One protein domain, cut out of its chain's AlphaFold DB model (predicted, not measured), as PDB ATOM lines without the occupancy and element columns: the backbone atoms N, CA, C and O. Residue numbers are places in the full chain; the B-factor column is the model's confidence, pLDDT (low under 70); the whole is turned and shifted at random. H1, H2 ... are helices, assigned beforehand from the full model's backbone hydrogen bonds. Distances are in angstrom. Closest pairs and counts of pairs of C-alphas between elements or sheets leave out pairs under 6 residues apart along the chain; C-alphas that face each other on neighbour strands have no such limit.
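This is residues 2 to 50 of the 136 residues of an uncharacterized protein of Phytophthora fragariae (UniProt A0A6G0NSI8). One long helix, H2, makes the long axis, and two short helices, H1 and H3, pack on the same side of it, each crossing its line at a wide angle, H1 at the middle of H2 and H3 farther along its second half. At each end of H2 a link folds the backbone back to the short helices, and residues 18 to 23 stick out at one end. The printed part has 49 residues with three named helices, in the order H1, H2, H3, and no named strand; the class is all helix. It is only just compact, close to loose, with a radius of gyration of the C-alphas of 11.3 A, and its elongated outline spans 35 by 19 by 16 A.

H1, residues 2 to 10, touches H2, residues 21 to 40, and their lines are about perpendicular at 77 degrees. The closest C-alphas of the two are those of Phe 5 and Trp 28, 7.0 A apart, and H2 touches H1 with residues 27 to 31 alone. H2 also touches H3, residues 45 to 50, with its residues 34 to 39 alone; the closest C-alphas are those of Trp 35 and Phe 45, 5.6 A apart. The lines of H2 and H3 are only just about perpendicular, at 72 degrees. H1 and H3 are close but not clearly touching, with the C-alphas of Phe 8 and Leu 49 the closest at 7.2 A. They run the same way at a steep tilt of 53 degrees. In H1, H2 and H3 every O i to N i+4 pair is within hydrogen-bond range.

H1 begins at C-alpha 2, at (123.812, 115.379, 131.878), and measures 12.4 A from first to last C-alpha. H2 begins at C-alpha 21, at (130.886, 127.881, 135.961), and measures 28.5 A to C-alpha 40, at (130.466, 113.287, 111.470). H3 measures 8.7 A and ends at C-alpha 50, at (132.476, 103.248, 127.523).

The two C-alphas farthest apart are those of Gly 18 and Asn 42, at 35.4 A, while the first and last printed C-alphas are 15.5 A apart. The printed part has no cut. The link from H1 to H2 is short, with 10 residues, and the link from H2 to H3 is tight, with 4. Residues 18 to 23, of which 21 to 23 belong to H2, stand free. The mean pLDDT of the printed part is 80.9, and the model's confidence is under 70 at residues 11 to 14.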
ATOM      1  N   GLN A   2     123.136 115.076 130.597       81.88
ATOM      2  CA  GLN A   2     123.812 115.379 131.878       81.88
ATOM      3  C   GLN A   2     124.606 114.194 132.462       81.88
ATOM      4  O   GLN A   2     125.731 114.379 132.916       81.88
ATOM      5  N   ALA A   3     124.064 112.972 132.398       80.00
ATOM      6  CA  ALA A   3     124.769 111.764 132.840       80.00
ATOM      7  C   ALA A   3     126.077 111.529 132.057       80.00
ATOM      8  O   ALA A   3     127.124 111.299 132.657       80.00
ATOM      9  N   TYR A   4     126.045 111.684 130.730       82.06
ATOM     10  CA  TYR A   4     127.240 111.589 129.884       82.06
ATOM     11  C   TYR A   4     128.258 112.689 130.181       82.06
ATOM     12  O   TYR A   4     129.455 112.441 130.126       82.06
ATOM     13  N   PHE A   5     127.804 113.886 130.554       81.19
ATOM     14  CA  PHE A   5     128.698 114.970 130.950       81.19
ATOM     15  C   PHE A   5     129.423 114.694 132.268       81.19
ATOM     16  O   PHE A   5     130.626 114.942 132.365       81.19
ATOM     17  N   ARG A   6     128.720 114.134 133.262       78.94
ATOM     18  CA  ARG A   6     129.341 113.687 134.520       78.94
ATOM     19  C   ARG A   6     130.411 112.627 134.249       78.94
ATOM     20  O   ARG A   6     131.547 112.800 134.673       78.94
ATOM     21  N   ARG A   7     130.067 111.605 133.462       80.00
ATOM     22  CA  ARG A   7     130.976 110.539 133.006       80.00
ATOM     23  C   ARG A   7     132.198 111.088 132.260       80.00
ATOM     24  O   ARG A   7     133.339 110.800 132.604       80.00
ATOM     25  N   PHE A   8     131.979 111.996 131.312       78.69
ATOM     26  CA  PHE A   8     133.045 112.642 130.548       78.69
ATOM     27  C   PHE A   8     133.998 113.475 131.421       78.69
ATOM     28  O   PHE A   8     135.206 113.460 131.193       78.69
ATOM     29  N   ARG A   9     133.491 114.199 132.431       79.56
ATOM     30  CA  ARG A   9     134.353 114.915 133.389       79.56
ATOM     31  C   ARG A   9     135.100 113.966 134.327       79.56
ATOM     32  O   ARG A   9     136.265 114.236 134.631       79.56
ATOM     33  N   ALA A  10     134.481 112.852 134.715       71.75
ATOM     34  CA  ALA A  10     135.107 111.825 135.542       71.75
ATOM     35  C   ALA A  10     136.321 111.172 134.855       71.75
ATOM     36  O   ALA A  10     137.302 110.888 135.536       71.75
ATOM     37  N   LEU A  11     136.343 111.065 133.516       67.50
ATOM     38  CA  LEU A  11     137.532 110.618 132.765       67.50
ATOM     39  C   LEU A  11     138.795 111.453 133.047       67.50
ATOM     40  O   LEU A  11     139.910 110.971 132.864       67.50
ATOM     41  N   GLY A  12     138.632 112.717 133.446       64.06
ATOM     42  CA  GLY A  12     139.726 113.609 133.833       64.06
ATOM     43  C   GLY A  12     139.933 113.728 135.344       64.06
ATOM     44  O   GLY A  12     140.636 114.648 135.760       64.06
ATOM     45  N   GLY A  13     139.275 112.889 136.153       65.06
ATOM     46  CA  GLY A  13     139.301 112.949 137.618       65.06
ATOM     47  C   GLY A  13     138.608 114.182 138.210       65.06
ATOM     48  O   GLY A  13     138.965 114.620 139.300       65.06
ATOM     49  N   LYS A  14     137.663 114.807 137.489       69.69
ATOM     50  CA  LYS A  14     137.031 116.076 137.897       69.69
ATOM     51  C   LYS A  14     135.558 115.883 138.252       69.69
ATOM     52  O   LYS A  14     134.790 115.379 137.437       69.69
ATOM     53  N   SER A  15     135.146 116.381 139.419       70.19
ATOM     54  CA  SER A  15     133.737 116.427 139.834       70.19
ATOM     55  C   SER A  15     132.951 117.506 139.071       70.19
ATOM     56  O   SER A  15     133.517 118.323 138.329       70.19
ATOM     57  N   VAL A  16     131.625 117.496 139.227       70.88
ATOM     58  CA  VAL A  16     130.716 118.553 138.737       70.88
ATOM     59  C   VAL A  16     130.274 119.487 139.875       70.88
ATOM     60  O   VAL A  16     129.825 120.599 139.618       70.88
ATOM     61  N   GLU A  17     130.443 119.066 141.126       77.38
ATOM     62  CA  GLU A  17     130.006 119.778 142.330       77.38
ATOM     63  C   GLU A  17     131.065 120.769 142.822       77.38
ATOM     64  O   GLU A  17     132.255 120.460 142.817       77.38
ATOM     65  N   GLY A  18     130.635 121.965 143.244       73.25
ATOM     66  CA  GLY A  18     131.530 122.998 143.787       73.25
ATOM     67  C   GLY A  18     132.489 123.622 142.764       73.25
ATOM     68  O   GLY A  18     133.468 124.259 143.140       73.25
ATOM     69  N   VAL A  19     132.235 123.431 141.465       78.50
ATOM     70  CA  VAL A  19     133.119 123.873 140.379       78.50
ATOM     71  C   VAL A  19     132.659 125.214 139.803       78.50
ATOM     72  O   VAL A  19     131.477 125.414 139.533       78.50
ATOM     73  N   VAL A  20     133.616 126.106 139.528       83.06
ATOM     74  CA  VAL A  20     133.371 127.395 138.858       83.06
ATOM     75  C   VAL A  20     132.725 127.187 137.483       83.06
ATOM     76  O   VAL A  20     133.178 126.353 136.690       83.06
ATOM     77  N   GLN A  21     131.698 127.984 137.179       87.00
ATOM     78  CA  GLN A  21     130.886 127.881 135.961       87.00
ATOM     79  C   GLN A  21     131.722 127.850 134.670       87.00
ATOM     80  O   GLN A  21     131.471 127.011 133.805       87.00
ATOM     81  N   ASP A  22     132.775 128.661 134.569       80.94
ATOM     82  CA  ASP A  22     133.681 128.684 133.410       80.94
ATOM     83  C   ASP A  22     134.346 127.328 133.137       80.94
ATOM     84  O   ASP A  22     134.533 126.925 131.986       80.94
ATOM     85  N   SER A  23     134.695 126.584 134.190       74.00
ATOM     86  CA  SER A  23     135.269 125.242 134.052       74.00
ATOM     87  C   SER A  23     134.236 124.252 133.521       74.00
ATOM     88  O   SER A  23     134.554 123.424 132.663       74.00
ATOM     89  N   LEU A  24     132.989 124.350 133.994       79.94
ATOM     90  CA  LEU A  24     131.888 123.520 133.508       79.94
ATOM     91  C   LEU A  24     131.586 123.823 132.041       79.94
ATOM     92  O   LEU A  24     131.480 122.891 131.245       79.94
ATOM     93  N   GLN A  25     131.544 125.102 131.665       85.25
ATOM     94  CA  GLN A  25     131.306 125.530 130.291       85.25
ATOM     95  C   GLN A  25     132.410 125.041 129.347       85.25
ATOM     96  O   GLN A  25     132.110 124.457 128.307       85.25
ATOM     97  N   ARG A  26     133.687 125.182 129.723       76.75
ATOM     98  CA  ARG A  26     134.814 124.668 128.922       76.75
ATOM     99  C   ARG A  26     134.744 123.151 128.738       76.75
ATOM    100  O   ARG A  26     134.920 122.661 127.623       76.75
ATOM    101  N   SER A  27     134.453 122.400 129.804       73.75
ATOM    102  CA  SER A  27     134.273 120.945 129.710       73.75
ATOM    103  C   SER A  27     133.070 120.562 128.851       73.75
ATOM    104  O   SER A  27     133.142 119.591 128.102       73.75
ATOM    105  N   TRP A  28     131.976 121.316 128.943       83.50
ATOM    106  CA  TRP A  28     130.771 121.080 128.156       83.50
ATOM    107  C   TRP A  28     131.037 121.314 126.669       83.50
ATOM    108  O   TRP A  28     130.752 120.440 125.851       83.50
ATOM    109  N   CYS A  29     131.678 122.431 126.314       80.38
ATOM    110  CA  CYS A  29     132.098 122.714 124.942       80.38
ATOM    111  C   CYS A  29     133.010 121.610 124.388       80.38
ATOM    112  O   CYS A  29     132.803 121.156 123.266       80.38
ATOM    113  N   ALA A  30     133.974 121.123 125.177       80.88
ATOM    114  CA  ALA A  30     134.844 120.022 124.763       80.88
ATOM    115  C   ALA A  30     134.065 118.718 124.501       80.88
ATOM    116  O   ALA A  30     134.315 118.048 123.494       80.88
ATOM    117  N   MET A  31     133.097 118.383 125.363       86.19
ATOM    118  CA  MET A  31     132.225 117.219 125.178       86.19
ATOM    119  C   MET A  31     131.415 117.335 123.883       86.19
ATOM    120  O   MET A  31     131.426 116.411 123.072       86.19
ATOM    121  N   ILE A  32     130.760 118.479 123.655       89.50
ATOM    122  CA  ILE A  32     129.937 118.717 122.460       89.50
ATOM    123  C   ILE A  32     130.782 118.689 121.184       89.50
ATOM    124  O   ILE A  32     130.395 118.049 120.207       89.50
ATOM    125  N   THR A  33     131.968 119.304 121.184       83.94
ATOM    126  CA  THR A  33     132.889 119.244 120.039       83.94
ATOM    127  C   THR A  33     133.271 117.806 119.699       83.94
ATOM    128  O   THR A  33     133.281 117.428 118.525       83.94
ATOM    129  N   ARG A  34     133.550 116.972 120.709       85.31
ATOM    130  CA  ARG A  34     133.873 115.561 120.482       85.31
ATOM    131  C   ARG A  34     132.665 114.765 119.995       85.31
ATOM    132  O   ARG A  34     132.811 114.017 119.034       85.31
ATOM    133  N   TRP A  35     131.494 114.971 120.594       86.69
ATOM    134  CA  TRP A  35     130.240 114.357 120.154       86.69
ATOM    135  C   TRP A  35     129.973 114.643 118.672       86.69
ATOM    136  O   TRP A  35     129.791 113.724 117.878       86.69
ATOM    137  N   ASN A  36     130.053 115.915 118.274       83.50
ATOM    138  CA  ASN A  36     129.839 116.338 116.891       83.50
ATOM    139  C   ASN A  36     130.881 115.752 115.932       83.50
ATOM    140  O   ASN A  36     130.544 115.365 114.815       83.50
ATOM    141  N   ARG A  37     132.147 115.660 116.356       82.19
ATOM    142  CA  ARG A  37     133.204 115.024 115.561       82.19
ATOM    143  C   ARG A  37     132.913 113.543 115.313       82.19
ATOM    144  O   ARG A  37     133.132 113.074 114.202       82.19
ATOM    145  N   MET A  38     132.441 112.824 116.326       86.50
ATOM    146  CA  MET A  38     132.127 111.399 116.207       86.50
ATOM    147  C   MET A  38     130.891 111.159 115.346       86.50
ATOM    148  O   MET A  38     130.935 110.305 114.468       86.50
ATOM    149  N   LEU A  39     129.861 111.994 115.498       85.62
ATOM    150  CA  LEU A  39     128.685 111.955 114.635       85.62
ATOM    151  C   LEU A  39     129.061 112.133 113.155       85.62
ATOM    152  O   LEU A  39     128.613 111.368 112.309       85.62
ATOM    153  N   ARG A  40     129.948 113.090 112.841       90.81
ATOM    154  CA  ARG A  40     130.466 113.287 111.470       90.81
ATOM    155  C   ARG A  40     131.273 112.101 110.947       90.81
ATOM    156  O   ARG A  40     131.335 111.904 109.742       90.81
ATOM    157  N   ALA A  41     131.903 111.344 111.839       84.38
ATOM    158  CA  ALA A  41     132.656 110.140 111.508       84.38
ATOM    159  C   ALA A  41     131.785 108.868 111.512       84.38
ATOM    160  O   ALA A  41     132.333 107.776 111.413       84.38
ATOM    161  N   ASN A  42     130.458 109.001 111.652       92.19
ATOM    162  CA  ASN A  42     129.518 107.889 111.810       92.19
ATOM    163  C   ASN A  42     129.908 106.916 112.945       92.19
ATOM    164  O   ASN A  42     129.762 105.704 112.820       92.19
ATOM    165  N   ALA A  43     130.440 107.457 114.043       85.00
ATOM    166  CA  ALA A  43     130.885 106.713 115.218       85.00
ATOM    167  C   ALA A  43     130.071 107.104 116.464       85.00
ATOM    168  O   ALA A  43     129.646 108.255 116.607       85.00
ATOM    169  N   SER A  44     129.892 106.169 117.401       90.38
ATOM    170  CA  SER A  44     129.126 106.406 118.629       90.38
ATOM    171  C   SER A  44     129.974 107.065 119.714       90.38
ATOM    172  O   SER A  44     130.966 106.510 120.186       90.38
ATOM    173  N   PHE A  45     129.546 108.240 120.180       84.19
ATOM    174  CA  PHE A  45     130.147 108.863 121.361       84.19
ATOM    175  C   PHE A  45     130.007 107.987 122.611       84.19
ATOM    176  O   PHE A  45     130.902 107.998 123.450       84.19
ATOM    177  N   VAL A  46     128.901 107.247 122.737       89.38
ATOM    178  CA  VAL A  46     128.624 106.407 123.909       89.38
ATOM    179  C   VAL A  46     129.577 105.218 123.951       89.38
ATOM    180  O   VAL A  46     130.230 105.030 124.969       89.38
ATOM    181  N   GLU A  47     129.755 104.511 122.831       86.75
ATOM    182  CA  GLU A  47     130.709 103.392 122.750       86.75
ATOM    183  C   GLU A  47     132.143 103.875 122.994       86.75
ATOM    184  O   GLU A  47     132.919 103.233 123.694       86.75
ATOM    185  N   TRP A  48     132.506 105.056 122.475       88.06
ATOM    186  CA  TRP A  48     133.809 105.645 122.780       88.06
ATOM    187  C   TRP A  48     133.959 106.014 124.255       88.06
ATOM    188  O   TRP A  48     135.049 105.858 124.803       88.06
ATOM    189  N   LEU A  49     132.906 106.533 124.887       82.31
ATOM    190  CA  LEU A  49     132.923 106.879 126.302       82.31
ATOM    191  C   LEU A  49     133.103 105.622 127.153       82.31
ATOM    192  O   LEU A  49     133.960 105.629 128.023       82.31
ATOM    193  N   GLU A  50     132.379 104.546 126.846       82.81
ATOM    194  CA  GLU A  50     132.476 103.248 127.523       82.81
ATOM    195  C   GLU A  50     133.855 102.620 127.345       82.81
ATOM    196  O   GLU A  50     134.507 102.301 128.334       82.81
TER     197      GLU A  50